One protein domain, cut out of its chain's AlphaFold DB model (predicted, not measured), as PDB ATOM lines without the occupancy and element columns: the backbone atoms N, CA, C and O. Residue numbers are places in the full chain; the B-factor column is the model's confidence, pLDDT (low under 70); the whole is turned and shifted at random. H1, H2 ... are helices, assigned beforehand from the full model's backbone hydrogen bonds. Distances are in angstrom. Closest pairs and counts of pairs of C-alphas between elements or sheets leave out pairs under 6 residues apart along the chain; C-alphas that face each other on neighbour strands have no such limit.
ATOM      1  N   LYS A 230     124.580 144.333  97.080       75.00
ATOM      2  CA  LYS A 230     125.688 143.448  96.671       75.00
ATOM      3  C   LYS A 230     126.585 144.082  95.606       75.00
ATOM      4  O   LYS A 230     127.765 143.749  95.519       75.00
ATOM      5  N   HIS A 231     126.033 144.980  94.793       79.00
ATOM      6  CA  HIS A 231     126.785 145.707  93.786       79.00
ATOM      7  C   HIS A 231     127.789 146.705  94.387       79.00
ATOM      8  O   HIS A 231     128.857 146.899  93.818       79.00
ATOM      9  N   GLU A 232     127.514 147.314  95.538       75.44
ATOM     10  CA  GLU A 232     128.410 148.297  96.164       75.44
ATOM     11  C   GLU A 232     129.703 147.633  96.659       75.44
ATOM     12  O   GLU A 232     130.788 148.195  96.520       75.44
ATOM     13  N   ILE A 233     129.619 146.372  97.100       75.19
ATOM     14  CA  ILE A 233     130.792 145.538  97.406       75.19
ATOM     15  C   ILE A 233     131.644 145.305  96.148       75.19
ATOM     16  O   ILE A 233     132.873 145.372  96.193       75.19
ATOM     17  N   ILE A 234     131.005 145.050  95.000       80.88
ATOM     18  CA  ILE A 234     131.711 144.878  93.722       80.88
ATOM     19  C   ILE A 234     132.418 146.181  93.333       80.88
ATOM     20  O   ILE A 234     133.584 146.132  92.942       80.88
ATOM     21  N   LYS A 235     131.750 147.332  93.495       82.56
ATOM     22  CA  LYS A 235     132.341 148.660  93.266       82.56
ATOM     23  C   LYS A 235     133.601 148.845  94.111       82.56
ATOM     24  O   LYS A 235     134.662 149.113  93.556       82.56
ATOM     25  N   ALA A 236     133.516 148.623  95.423       76.69
ATOM     26  CA  ALA A 236     134.657 148.740  96.335       76.69
ATOM     27  C   ALA A 236     135.833 147.835  95.915       76.69
ATOM     28  O   ALA A 236     136.976 148.287  95.821       76.69
ATOM     29  N   ARG A 237     135.556 146.574  95.556       77.62
ATOM     30  CA  ARG A 237     136.587 145.635  95.080       77.62
ATOM     31  C   ARG A 237     137.256 146.082  93.783       77.62
ATOM     32  O   ARG A 237     138.473 145.962  93.675       77.62
ATOM     33  N   LEU A 238     136.498 146.595  92.813       79.88
ATOM     34  CA  LEU A 238     137.062 147.118  91.561       79.88
ATOM     35  C   LEU A 238     138.029 148.275  91.829       79.88
ATOM     36  O   LEU A 238     139.121 148.313  91.269       79.88
ATOM     37  N   LEU A 239     137.657 149.174  92.738       75.56
ATOM     38  CA  LEU A 239     138.482 150.317  93.121       75.56
ATOM     39  C   LEU A 239     139.751 149.890  93.869       75.56
ATOM     40  O   LEU A 239     140.825 150.421  93.598       75.56
ATOM     41  N   SER A 240     139.662 148.866  94.723       69.94
ATOM     42  CA  SER A 240     140.819 148.248  95.390       69.94
ATOM     43  C   SER A 240     141.832 147.664  94.401       69.94
ATOM     44  O   SER A 240     143.040 147.816  94.580       69.94
ATOM     45  N   VAL A 241     141.357 147.011  93.333       77.12
ATOM     46  CA  VAL A 241     142.231 146.459  92.283       77.12
ATOM     47  C   VAL A 241     142.985 147.574  91.559       77.12
ATOM     48  O   VAL A 241     144.176 147.431  91.304       77.12
ATOM     49  N   ILE A 242     142.323 148.698  91.283       74.94
ATOM     50  CA  ILE A 242     142.936 149.863  90.627       74.94
ATOM     51  C   ILE A 242     143.962 150.533  91.536       74.94
ATOM     52  O   ILE A 242     145.020 150.951  91.071       74.94
ATOM     53  N   GLU A 243     143.687 150.592  92.839       66.75
ATOM     54  CA  GLU A 243     144.636 151.128  93.813       66.75
ATOM     55  C   GLU A 243     145.930 150.307  93.849       66.75
ATOM     56  O   GLU A 243     147.027 150.869  93.849       66.75
ATOM     57  N   LYS A 244     145.795 148.976  93.820       66.62
ATOM     58  CA  LYS A 244     146.901 148.010  93.897       66.62
ATOM     59  C   LYS A 244     147.633 147.789  92.568       66.62
ATOM     60  O   LYS A 244     148.690 147.164  92.577       66.62
ATOM     61  N   ALA A 245     147.092 148.262  91.446       65.75
ATOM     62  CA  ALA A 245     147.724 148.112  90.140       65.75
ATOM     63  C   ALA A 245     149.021 148.938  90.048       65.75
ATOM     64  O   ALA A 245     149.092 150.083  90.514       65.75
ATOM     65  N   ASN A 246     150.052 148.349  89.434       57.53
ATOM     66  CA  ASN A 246     151.345 149.001  89.226       57.53
ATOM     67  C   ASN A 246     151.225 150.116  88.171       57.53
ATOM     68  O   ASN A 246     150.487 149.974  87.195       57.53
ATOM     69  N   GLU A 247     152.016 151.187  88.309       54.38
ATOM     70  CA  GLU A 247     152.061 152.322  87.359       54.38
ATOM     71  C   GLU A 247     152.343 151.901  85.903       54.38
ATOM     72  O   GLU A 247     152.004 152.615  84.965       54.38
ATOM     73  N   SER A 248     152.943 150.726  85.695       53.12
ATOM     74  CA  SER A 248     153.223 150.152  84.376       53.12
ATOM     75  C   SER A 248     152.035 149.432  83.721       53.12
ATOM     76  O   SER A 248     152.061 149.229  82.510       53.12
ATOM     77  N   GLU A 249     151.025 149.004  84.489       53.53
ATOM     78  CA  GLU A 249     149.835 148.296  83.974       53.53
ATOM     79  C   GLU A 249     148.704 149.267  83.621       53.53
ATOM     80  O   GLU A 249     147.998 149.067  82.634       53.53
ATOM     81  N   ILE A 250     148.575 150.357  84.382       53.09
ATOM     82  CA  ILE A 250     147.717 151.491  84.036       53.09
ATOM     83  C   ILE A 250     148.585 152.468  83.250       53.09
ATOM     84  O   ILE A 250     149.167 153.395  83.809       53.09
ATOM     85  N   ALA A 251     148.726 152.230  81.946       44.94
ATOM     86  CA  ALA A 251     149.486 153.115  81.076       44.94
ATOM     87  C   ALA A 251     149.000 154.569  81.243       44.94
ATOM     88  O   ALA A 251     147.896 154.919  80.834       44.94
ATOM     89  N   LEU A 252     149.846 155.436  81.811       45.12
ATOM     90  CA  LEU A 252     149.729 156.892  81.663       45.12
ATOM     91  C   LEU A 252     148.400 157.515  82.150       45.12
ATOM     92  O   LEU A 252     147.907 158.499  81.586       45.12
ATOM     93  N   ALA A 253     147.803 156.980  83.216       50.03
ATOM     94  CA  ALA A 253     146.679 157.636  83.869       50.03
ATOM     95  C   ALA A 253     146.964 157.889  85.341       50.03
ATOM     96  O   ALA A 253     147.185 156.953  86.105       50.03
ATOM     97  N   ASP A 254     146.889 159.160  85.740       60.00
ATOM     98  CA  ASP A 254     146.617 159.509  87.125       60.00
ATOM     99  C   ASP A 254     145.484 158.601  87.627       60.00
ATOM    100  O   ASP A 254     144.424 158.498  86.996       60.00
ATOM    101  N   LYS A 255     145.712 157.897  88.744       66.31
ATOM    102  CA  LYS A 255     144.720 156.967  89.320       66.31
ATOM    103  C   LYS A 255     143.389 157.671  89.615       66.31
ATOM    104  O   LYS A 255     142.344 157.029  89.630       66.31
ATOM    105  N   GLN A 256     143.429 158.990  89.811       68.00
ATOM    106  CA  GLN A 256     142.278 159.829  90.136       68.00
ATOM    107  C   GLN A 256     141.242 159.919  88.992       68.00
ATOM    108  O   GLN A 256     140.111 159.498  89.219       68.00
ATOM    109  N   PRO A 257     141.582 160.328  87.750       73.44
ATOM    110  CA  PRO A 257     140.668 160.259  86.605       73.44
ATOM    111  C   PRO A 257     140.046 158.882  86.363       73.44
ATOM    112  O   PRO A 257     138.876 158.786  86.014       73.44
ATOM    113  N   VAL A 258     140.812 157.801  86.554       76.81
ATOM    114  CA  VAL A 258     140.309 156.425  86.371       76.81
ATOM    115  C   VAL A 258     139.234 156.101  87.407       76.81
ATOM    116  O   VAL A 258     138.176 155.566  87.073       76.81
ATOM    117  N   LYS A 259     139.498 156.445  88.669       74.31
ATOM    118  CA  LYS A 259     138.557 156.289  89.778       74.31
ATOM    119  C   LYS A 259     137.295 157.127  89.579       74.31
ATOM    120  O   LYS A 259     136.198 156.588  89.716       74.31
ATOM    121  N   ALA A 260     137.447 158.400  89.220       77.75
ATOM    122  CA  ALA A 260     136.336 159.313  88.965       77.75
ATOM    123  C   ALA A 260     135.453 158.813  87.809       77.75
ATOM    124  O   ALA A 260     134.243 158.680  87.972       77.75
ATOM    125  N   LEU A 261     136.063 158.381  86.698       82.50
ATOM    126  CA  LEU A 261     135.340 157.782  85.578       82.50
ATOM    127  C   LEU A 261     134.535 156.548  86.001       82.50
ATOM    128  O   LEU A 261     133.367 156.412  85.642       82.50
ATOM    129  N   ILE A 262     135.144 155.629  86.752       83.50
ATOM    130  CA  ILE A 262     134.444 154.425  87.218       83.50
ATOM    131  C   ILE A 262     133.312 154.792  88.161       83.50
ATOM    132  O   ILE A 262     132.251 154.182  88.074       83.50
ATOM    133  N   HIS A 263     133.517 155.772  89.041       82.81
ATOM    134  CA  HIS A 263     132.458 156.284  89.895       82.81
ATOM    135  C   HIS A 263     131.281 156.791  89.055       82.81
ATOM    136  O   HIS A 263     130.175 156.287  89.235       82.81
ATOM    137  N   ASP A 264     131.520 157.682  88.096       82.44
ATOM    138  CA  ASP A 264     130.469 158.290  87.273       82.44
ATOM    139  C   ASP A 264     129.726 157.260  86.418       82.44
ATOM    140  O   ASP A 264     128.496 157.253  86.373       82.44
ATOM    141  N   VAL A 265     130.453 156.334  85.783       86.69
ATOM    142  CA  VAL A 265     129.846 155.229  85.023       86.69
ATOM    143  C   VAL A 265     129.012 154.340  85.939       86.69
ATOM    144  O   VAL A 265     127.926 153.906  85.556       86.69
ATOM    145  N   TRP A 266     129.502 154.062  87.149       87.94
ATOM    146  CA  TRP A 266     128.792 153.232  88.110       87.94
ATOM    147  C   TRP A 266     127.507 153.901  88.588       87.94
ATOM    148  O   TRP A 266     126.470 153.249  88.584       87.94
ATOM    149  N   GLU A 267     127.547 155.182  88.957       82.44
ATOM    150  CA  GLU A 267     126.363 155.927  89.405       82.44
ATOM    151  C   GLU A 267     125.334 156.081  88.278       82.44
ATOM    152  O   GLU A 267     124.143 155.841  88.493       82.44
ATOM    153  N   ALA A 268     125.787 156.397  87.060       83.94
ATOM    154  CA  ALA A 268     124.920 156.504  85.888       83.94
ATOM    155  C   ALA A 268     124.209 155.179  85.565       83.94
ATOM    156  O   ALA A 268     123.053 155.189  85.151       83.94
ATOM    157  N   CYS A 269     124.882 154.041  85.770       85.75
ATOM    158  CA  CYS A 269     124.292 152.716  85.575       85.75
ATOM    159  C   CYS A 269     123.453 152.240  86.772       85.75
ATOM    160  O   CYS A 269     122.493 151.499  86.577       85.75
ATOM    161  N   ALA A 270     123.822 152.614  87.999       83.62
ATOM    162  CA  ALA A 270     123.138 152.183  89.216       83.62
ATOM    163  C   ALA A 270     121.770 152.855  89.372       83.62
ATOM    164  O   ALA A 270     120.838 152.241  89.898       83.62
ATOM    165  N   ASN A 271     121.623 154.086  88.873       78.25
ATOM    166  CA  ASN A 271     120.332 154.756  88.807       78.25
ATOM    167  C   ASN A 271     119.468 154.189  87.670       78.25
ATOM    168  O   ASN A 271     119.355 154.760  86.588       78.25
ATOM    169  N   MET A 272     118.808 153.069  87.952       79.12
ATOM    170  CA  MET A 272     117.937 152.360  87.009       79.12
ATOM    171  C   MET A 272     116.613 153.085  86.710       79.12
ATOM    172  O   MET A 272     115.802 152.560  85.944       79.12
ATOM    173  N   ASN A 273     116.382 154.260  87.310       69.50
ATOM    174  CA  ASN A 273     115.146 155.023  87.140       69.50
ATOM    175  C   ASN A 273     115.245 156.143  86.099       69.50
ATOM    176  O   ASN A 273     114.256 156.814  85.805       69.50
ATOM    177  N   LYS A 274     116.438 156.355  85.540       74.94
ATOM    178  CA  LYS A 274     116.704 157.319  84.471       74.94
ATOM    179  C   LYS A 274     117.490 156.633  83.359       74.94
ATOM    180  O   LYS A 274     118.146 155.618  83.585       74.94
ATOM    181  N   TYR A 275     117.453 157.185  82.146       79.19
ATOM    182  CA  TYR A 275     118.353 156.704  81.098       79.19
ATOM    183  C   TYR A 275     119.809 156.994  81.485       79.19
ATOM    184  O   TYR A 275     120.133 158.110  81.895       79.19
ATOM    185  N   VAL A 276     120.688 156.006  81.300       82.62
ATOM    186  CA  VAL A 276     122.121 156.061  81.660       82.62
ATOM    187  C   VAL A 276     122.813 157.313  81.102       82.62
ATOM    188  O   VAL A 276     123.662 157.910  81.756       82.62
ATOM    189  N   GLN A 277     122.408 157.770  79.917       82.31
ATOM    190  CA  GLN A 277     122.911 158.968  79.243       82.31
ATOM    191  C   GLN A 277     122.722 160.238  80.088       82.31
ATOM    192  O   GLN A 277     123.597 161.108  80.099       82.31
ATOM    193  N   TYR A 278     121.608 160.343  80.820       78.81
ATOM    194  CA  TYR A 278     121.318 161.475  81.703       78.81
ATOM    195  C   TYR A 278     122.060 161.405  83.043       78.81
ATOM    196  O   TYR A 278     122.087 162.399  83.761       78.81
ATOM    197  N   GLY A 279     122.713 160.280  83.354       73.94
ATOM    198  CA  GLY A 279     123.631 160.169  84.490       73.94
ATOM    199  C   GLY A 279     124.944 160.937  84.298       73.94
ATOM    200  O   GLY A 279     125.625 161.234  85.274       73.94
ATOM    201  N   PHE A 280     125.283 161.310  83.058       81.50
ATOM    202  CA  PHE A 280     126.469 162.105  82.736       81.50
ATOM    203  C   PHE A 280     126.127 163.587  82.546       81.50
ATOM    204  O   PHE A 280     125.026 163.941  82.102       81.50
ATOM    205  N   ASN A 281     127.104 164.458  82.827       74.88
ATOM    206  CA  ASN A 281     126.992 165.891  82.544       74.88
ATOM    207  C   ASN A 281     126.815 166.151  81.034       74.88
ATOM    208  O   ASN A 281     127.199 165.327  80.205       74.88
ATOM    209  N   THR A 282     126.243 167.299  80.672       74.00
ATOM    210  CA  THR A 282     125.881 167.633  79.284       74.00
ATOM    211  C   THR A 282     127.066 167.542  78.318       74.00
ATOM    212  O   THR A 282     126.946 166.934  77.256       74.00
ATOM    213  N   THR A 283     128.230 168.071  78.699       75.50
ATOM    214  CA  THR A 283     129.446 168.052  77.869       75.50
ATOM    215  C   THR A 283     129.918 166.629  77.591       75.50
ATOM    216  O   THR A 283     130.176 166.258  76.446       75.50
ATOM    217  N   LEU A 284     130.012 165.813  78.638       78.88
ATOM    218  CA  LEU A 284     130.468 164.436  78.559       78.88
ATOM    219  C   LEU A 284     129.438 163.566  77.829       78.88
ATOM    220  O   LEU A 284     129.815 162.753  76.993       78.88
ATOM    221  N   ARG A 285     128.139 163.796  78.044       79.94
ATOM    222  CA  ARG A 285     127.042 163.099  77.356       79.94
ATOM    223  C   ARG A 285     127.160 163.208  75.835       79.94
ATOM    224  O   ARG A 285     127.110 162.185  75.157       79.94
ATOM    225  N   PHE A 286     127.377 164.412  75.302       79.25
ATOM    226  CA  PHE A 286     127.532 164.619  73.855       79.25
ATOM    227  C   PHE A 286     128.841 164.054  73.286       79.25
ATOM    228  O   PHE A 286     128.916 163.750  72.096       79.25
ATOM    229  N   LYS A 287     129.872 163.883  74.121       81.62
ATOM    230  CA  LYS A 287     131.120 163.222  73.714       81.62
ATOM    231  C   LYS A 287     131.003 161.692  73.743       81.62
ATOM    232  O   LYS A 287     131.537 161.032  72.855       81.62
ATOM    233  N   LEU A 288     130.306 161.132  74.735       82.56
ATOM    234  CA  LEU A 288     130.182 159.687  74.955       82.56
ATOM    235  C   LEU A 288     129.156 159.010  74.047       82.56
ATOM    236  O   LEU A 288     129.357 157.859  73.661       82.56
ATOM    237  N   PHE A 289     128.068 159.697  73.708       84.00
ATOM    238  CA  PHE A 289     126.960 159.115  72.958       84.00
ATOM    239  C   PHE A 289     126.809 159.738  71.564       84.00
ATOM    240  O   PHE A 289     127.333 160.811  71.277       84.00
ATOM    241  N   SER A 290     126.110 159.042  70.663       77.81
ATOM    242  CA  SER A 290     125.677 159.603  69.376       77.81
ATOM    243  C   SER A 290     124.781 160.836  69.572       77.81
ATOM    244  O   SER A 290     124.238 161.046  70.652       77.81
ATOM    245  N   GLU A 291     124.580 161.641  68.521       72.25
ATOM    246  CA  GLU A 291     123.696 162.825  68.582       72.25
ATOM    247  C   GLU A 291     122.268 162.461  69.017       72.25
ATOM    248  O   GLU A 291     121.626 163.194  69.760       72.25
ATOM    249  N   ASN A 292     121.819 161.265  68.630       70.00
ATOM    250  CA  ASN A 292     120.534 160.689  69.018       70.00
ATOM    251  C   ASN A 292     120.589 159.917  70.349       70.00
ATOM    252  O   ASN A 292     119.682 159.150  70.645       70.00
ATOM    253  N   LEU A 293     121.671 160.034  71.123       73.69
ATOM    254  CA  LEU A 293     121.880 159.398  72.430       73.69
ATOM    255  C   LEU A 293     121.702 157.864  72.459       73.69
ATOM    256  O   LEU A 293     121.583 157.274  73.528       73.69
ATOM    257  N   THR A 294     121.695 157.186  71.314       72.44
ATOM    258  CA  THR A 294     121.377 155.751  71.209       72.44
ATOM    259  C   THR A 294     122.595 154.840  71.266       72.44
ATOM    260  O   THR A 294     122.477 153.682  71.658       72.44
ATOM    261  N   LEU A 295     123.760 155.336  70.847       77.12
ATOM    262  CA  LEU A 295     124.967 154.530  70.689       77.12
ATOM    263  C   LEU A 295     126.085 155.090  71.557       77.12
ATOM    264  O   LEU A 295     126.388 156.279  71.474       77.12
ATOM    265  N   LEU A 296     126.708 154.219  72.350       80.56
ATOM    266  CA  LEU A 296     127.959 154.515  73.039       80.56
ATOM    267  C   LEU A 296     129.090 154.534  71.999       80.56
ATOM    268  O   LEU A 296     129.294 153.548  71.291       80.56
ATOM    269  N   ARG A 297     129.785 155.668  71.879       80.00
ATOM    270  CA  ARG A 297     130.900 155.873  70.941       80.00
ATOM    271  C   ARG A 297     132.185 155.129  71.332       80.00
ATOM    272  O   ARG A 297     132.743 154.489  70.439       80.00
ATOM    273  N   PRO A 298     132.668 155.190  72.592       82.12
ATOM    274  CA  PRO A 298     133.925 154.538  72.952       82.12
ATOM    275  C   PRO A 298     133.823 153.015  72.844       82.12
ATOM    276  O   PRO A 298     132.863 152.404  73.320       82.12
ATOM    277  N   LYS A 299     134.834 152.407  72.221       75.94
ATOM    278  CA  LYS A 299     134.911 150.961  71.961       75.94
ATOM    279  C   LYS A 299     135.562 150.190  73.101       75.94
ATOM    280  O   LYS A 299     135.294 149.000  73.267       75.94
ATOM    281  N   ASP A 300     136.416 150.858  73.865       75.38
ATOM    282  CA  ASP A 300     137.136 150.297  74.996       75.38
ATOM    283  C   ASP A 300     137.272 151.315  76.139       75.38
ATOM    284  O   ASP A 300     136.872 152.479  76.042       75.38
ATOM    285  N   PHE A 301     137.790 150.833  77.270       77.31
ATOM    286  CA  PHE A 301     137.971 151.647  78.468       77.31
ATOM    287  C   PHE A 301     139.021 152.753  78.272       77.31
ATOM    288  O   PHE A 301     138.897 153.818  78.874       77.31
ATOM    289  N   ASP A 302     140.016 152.541  77.408       74.19
ATOM    290  CA  ASP A 302     141.081 153.515  77.161       74.19
ATOM    291  C   ASP A 302     140.559 154.716  76.360       74.19
ATOM    292  O   ASP A 302     140.873 155.866  76.676       74.19
ATOM    293  N   GLU A 303     139.726 154.473  75.347       77.12
ATOM    294  CA  GLU A 303     139.029 155.507  74.582       77.12
ATOM    295  C   GLU A 303     138.052 156.284  75.471       77.12
ATOM    296  O   GLU A 303     138.036 157.517  75.443       77.12
ATOM    297  N   LEU A 304     137.307 155.580  76.333       81.50
ATOM    298  CA  LEU A 304     136.422 156.195  77.322       81.50
ATOM    299  C   LEU A 304     137.194 157.126  78.273       81.50
ATOM    300  O   LEU A 304     136.773 158.258  78.515       81.50
ATOM    301  N   LEU A 305     138.347 156.677  78.773       80.00
ATOM    302  CA  LEU A 305     139.198 157.447  79.678       80.00
ATOM    303  C   LEU A 305     139.814 158.682  79.015       80.00
ATOM    304  O   LEU A 305     139.927 159.723  79.663       80.00
ATOM    305  N   ARG A 306     140.192 158.600  77.734       80.00
ATOM    306  CA  ARG A 306     140.673 159.767  76.972       80.00
ATOM    307  C   ARG A 306     139.585 160.829  76.849       80.00
ATOM    308  O   ARG A 306     139.822 161.975  77.219       80.00
ATOM    309  N   ILE A 307     138.382 160.429  76.431       81.62
ATOM    310  CA  ILE A 307     137.233 161.338  76.295       81.62
ATOM    311  C   ILE A 307     136.891 162.005  77.635       81.62
ATOM    312  O   ILE A 307     136.591 163.201  77.671       81.62
ATOM    313  N   TYR A 308     136.950 161.241  78.728       80.38
ATOM    314  CA  TYR A 308     136.692 161.736  80.078       80.38
ATOM    315  C   TYR A 308     137.706 162.811  80.494       80.38
ATOM    316  O   TYR A 308     137.307 163.917  80.852       80.38
ATOM    317  N   LYS A 309     139.010 162.546  80.340       77.19
ATOM    318  CA  LYS A 309     140.079 163.519  80.641       77.19
ATOM    319  C   LYS A 309     139.965 164.799  79.806       77.19
ATOM    320  O   LYS A 309     140.177 165.892  80.322       77.19
ATOM    321  N   ASP A 310     139.579 164.677  78.538       73.56
ATOM    322  CA  ASP A 310     139.379 165.823  77.643       73.56
ATOM    323  C   ASP A 310     138.132 166.655  77.991       73.56
ATOM    324  O   ASP A 310     137.931 167.740  77.441       73.56
ATOM    325  N   SER A 311     137.242 166.154  78.853       64.94
ATOM    326  CA  SER A 311     136.065 166.895  79.325       64.94
ATOM    327  C   SER A 311     136.342 167.784  80.542       64.94
ATOM    328  O   SER A 311     135.651 168.788  80.698       64.94
ATOM    329  N   ASP A 312     137.396 167.491  81.313       54.00
ATOM    330  CA  ASP A 312     137.814 168.264  82.494       54.00
ATOM    331  C   ASP A 312     138.746 169.448  82.166       54.00
ATOM    332  O   ASP A 312     139.080 170.242  83.044       54.00
ATOM    333  N   ASN A 313     139.170 169.605  80.904       46.88
ATOM    334  CA  ASN A 313     140.055 170.688  80.467       46.88
ATOM    335  C   ASN A 313     139.234 171.862  79.879       46.88
ATOM    336  O   ASN A 313     138.732 171.752  78.756       46.88
ATOM    337  N   PRO A 314     139.102 173.013  80.570       40.88
ATOM    338  CA  PRO A 314     138.159 174.078  80.202       40.88
ATOM    339  C   PRO A 314     138.548 174.909  78.961       40.88
ATOM    340  O   PRO A 314     137.853 175.867  78.630       40.88
ATOM    341  N   ASN A 315     139.633 174.565  78.254       36.00
ATOM    342  CA  ASN A 315     140.189 175.384  77.169       36.00
ATOM    343  C   ASN A 315     139.840 174.947  75.737       36.00
ATOM    344  O   ASN A 315     140.273 175.618  74.808       36.00
ATOM    345  N   GLU A 370     110.531 161.778  83.737       46.38
ATOM    346  CA  GLU A 370     109.749 160.540  83.843       46.38
ATOM    347  C   GLU A 370     110.549 159.491  84.627       46.38
ATOM    348  O   GLU A 370     111.637 159.072  84.226       46.38
ATOM    349  N   THR A 371     110.055 159.127  85.811       49.34
ATOM    350  CA  THR A 371     110.710 158.122  86.645       49.34
ATOM    351  C   THR A 371     110.360 156.768  86.060       49.34
ATOM    352  O   THR A 371     109.243 156.272  86.228       49.34
ATOM    353  N   TYR A 372     111.301 156.173  85.336       60.81
ATOM    354  CA  TYR A 372     111.137 154.813  84.849       60.81
ATOM    355  C   TYR A 372     111.321 153.858  86.022       60.81
ATOM    356  O   TYR A 372     112.212 154.031  86.842       60.81
ATOM    357  N   TYR A 373     110.487 152.830  86.120       55.75
ATOM    358  CA  TYR A 373     110.681 151.780  87.114       55.75
ATOM    359  C   TYR A 373     111.262 150.564  86.410       55.75
ATOM    360  O   TYR A 373     110.581 149.890  85.634       55.75
ATOM    361  N   SER A 374     112.541 150.283  86.659       66.12
ATOM    362  CA  SER A 374     113.149 149.055  86.156       66.12
ATOM    363  C   SER A 374     112.529 147.842  86.851       66.12
ATOM    364  O   SER A 374     112.470 147.764  88.076       66.12
ATOM    365  N   LEU A 375     112.124 146.843  86.061       70.25
ATOM    366  CA  LEU A 375     111.645 145.547  86.566       70.25
ATOM    367  C   LEU A 375     112.740 144.748  87.293       70.25
ATOM    368  O   LEU A 375     112.454 143.742  87.940       70.25
ATOM    369  N   VAL A 376     114.001 145.155  87.136       76.81
ATOM    370  CA  VAL A 376     115.176 144.458  87.650       76.81
ATOM    371  C   VAL A 376     116.062 145.460  88.388       76.81
ATOM    372  O   VAL A 376     116.384 146.521  87.856       76.81
ATOM    373  N   ASN A 377     116.488 145.117  89.605       77.44
ATOM    374  CA  ASN A 377     117.442 145.936  90.353       77.44
ATOM    375  C   ASN A 377     118.856 145.857  89.757       77.44
ATOM    376  O   ASN A 377     119.206 144.910  89.042       77.44
ATOM    377  N   PHE A 378     119.694 146.841  90.078       84.00
ATOM    378  CA  PHE A 378     121.032 146.953  89.502       84.00
ATOM    379  C   PHE A 378     121.917 145.726  89.801       84.00
ATOM    380  O   PHE A 378     122.616 145.218  88.924       84.00
ATOM    381  N   SER A 379     121.795 145.151  91.001       82.50
ATOM    382  CA  SER A 379     122.465 143.897  91.370       82.50
ATOM    383  C   SER A 379     122.150 142.738  90.405       82.50
ATOM    384  O   SER A 379     123.046 142.003  89.983       82.50
ATOM    385  N   SER A 380     120.882 142.569  90.024       79.44
ATOM    386  CA  SER A 380     120.455 141.516  89.095       79.44
ATOM    387  C   SER A 380     120.841 141.838  87.648       79.44
ATOM    388  O   SER A 380     121.211 140.935  86.894       79.44
ATOM    389  N   PHE A 381     120.836 143.119  87.267       85.62
ATOM    390  CA  PHE A 381     121.363 143.575  85.980       85.62
ATOM    391  C   PHE A 381     122.848 143.211  85.809       85.62
ATOM    392  O   PHE A 381     123.227 142.634  84.788       85.62
ATOM    393  N   LEU A 382     123.677 143.434  86.832       86.19
ATOM    394  CA  LEU A 382     125.097 143.063  86.807       86.19
ATOM    395  C   LEU A 382     125.318 141.552  86.645       86.19
ATOM    396  O   LEU A 382     126.230 141.136  85.931       86.19
ATOM    397  N   LEU A 383     124.465 140.711  87.241       83.44
ATOM    398  CA  LEU A 383     124.520 139.259  87.028       83.44
ATOM    399  C   LEU A 383     124.212 138.880  85.572       83.44
ATOM    400  O   LEU A 383     124.852 137.981  85.015       83.44
ATOM    401  N   HIS A 384     123.264 139.570  84.934       81.94
ATOM    402  CA  HIS A 384     122.989 139.391  83.509       81.94
ATOM    403  C   HIS A 384     124.164 139.843  82.639       81.94
ATOM    404  O   HIS A 384     124.560 139.098  81.738       81.94
ATOM    405  N   ALA A 385     124.762 140.999  82.940       83.75
ATOM    406  CA  ALA A 385     125.949 141.495  82.249       83.75
ATOM    407  C   ALA A 385     127.119 140.502  82.360       83.75
ATOM    408  O   ALA A 385     127.693 140.103  81.346       83.75
ATOM    409  N   LEU A 386     127.400 139.997  83.568       81.75
ATOM    410  CA  LEU A 386     128.427 138.981  83.804       81.75
ATOM    411  C   LEU A 386     128.163 137.710  82.988       81.75
ATOM    412  O   LEU A 386     129.069 137.183  82.341       81.75
ATOM    413  N   ARG A 387     126.916 137.222  82.975       80.25
ATOM    414  CA  ARG A 387     126.530 136.040  82.192       80.25
ATOM    415  C   ARG A 387     126.786 136.243  80.698       80.25
ATOM    416  O   ARG A 387     127.257 135.316  80.039       80.25
ATOM    417  N   ILE A 388     126.486 137.426  80.162       78.56
ATOM    418  CA  ILE A 388     126.770 137.769  78.763       78.56
ATOM    419  C   ILE A 388     128.283 137.773  78.526       78.56
ATOM    420  O   ILE A 388     128.746 137.078  77.626       78.56
ATOM    421  N   MET A 389     129.062 138.465  79.363       76.12
ATOM    422  CA  MET A 389     130.520 138.551  79.218       76.12
ATOM    423  C   MET A 389     131.198 137.174  79.237       76.12
ATOM    424  O   MET A 389     132.017 136.875  78.367       76.12
TER     425      MET A 389
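This is residues 230 to 315 and 370 to 389 of the 402 residues of the protein "DUF262 domain-containing protein" of Psychrobacter sp. JCM 18901 (UniProt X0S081). Two long helices, H1 and H2, lie side by side as a hairpin, and on the side of H2 away from H1 the short helices H3 and H5 pack on it, with H4 packing on H5 beyond. H6 makes a corner with the first residues of H1, and its residues 384 to 389 stick out. The 106 printed residues hold six named helices, H1 to H6 in chain order, and no named strand: all helix. The whole is compact, with a radius of gyration of the C-alphas of 14.8 A and spans of 42 by 34 by 21 A.

Find C-alpha 255 at (144.720, 156.967, 89.320); from there H2 runs 22.1 A to residue 270. H1, residues 230 to 244, begins at (125.688, 143.448, 96.671) and spans 21.9 A. Look next for H3 at residues 276 to 279, H4 at 282 to 288 and H5 at 301 to 309. H6, residues 378 to 389, spans 16.3 A and ends at (130.520, 138.551, 79.218).

Start at the hub, H2. It touches H1 at a shallow tilt of 13 degrees, opposite ways, a hairpin; their closest C-alphas, Leu 239 and Lys 259, are 6.8 A apart. With residues 257 to 261 alone H2 touches H5, about perpendicular at 78 degrees; the closest C-alphas, Pro 257 and Lys 309, are 6.8 A apart. With residues 264 to 269 alone it touches H3, closest at the C-alphas of Ala 268 and Gly 279, 4.1 A. H4 and H5 touch as a hairpin at 28 degrees, a shallow tilt, closest at the C-alphas of Lys 287 and Ile 307, 6.9 A. H1, with residues 230 to 231 alone, touches H6 at a steep tilt of 60 degrees; the C-alphas of His 231 and Ser 379, the closest, are 5.3 A apart. Every O i to N i+4 pair is within hydrogen-bond range in H2, H4, H5 and H6, and 10 of 11 in H1; H3 is too short for one.

The C-alphas farthest apart, Ser 248 and Glu 370, are 44.7 A apart. Residues 316 to 369 are not printed, a gap of 34.5 A between C-alphas 315 and 370. The link from H4 to H5 is long, 12 residues. Look for pLDDT under 70 at residues 240, 243 to 256, 273, 311 to 315 and 370 to 374.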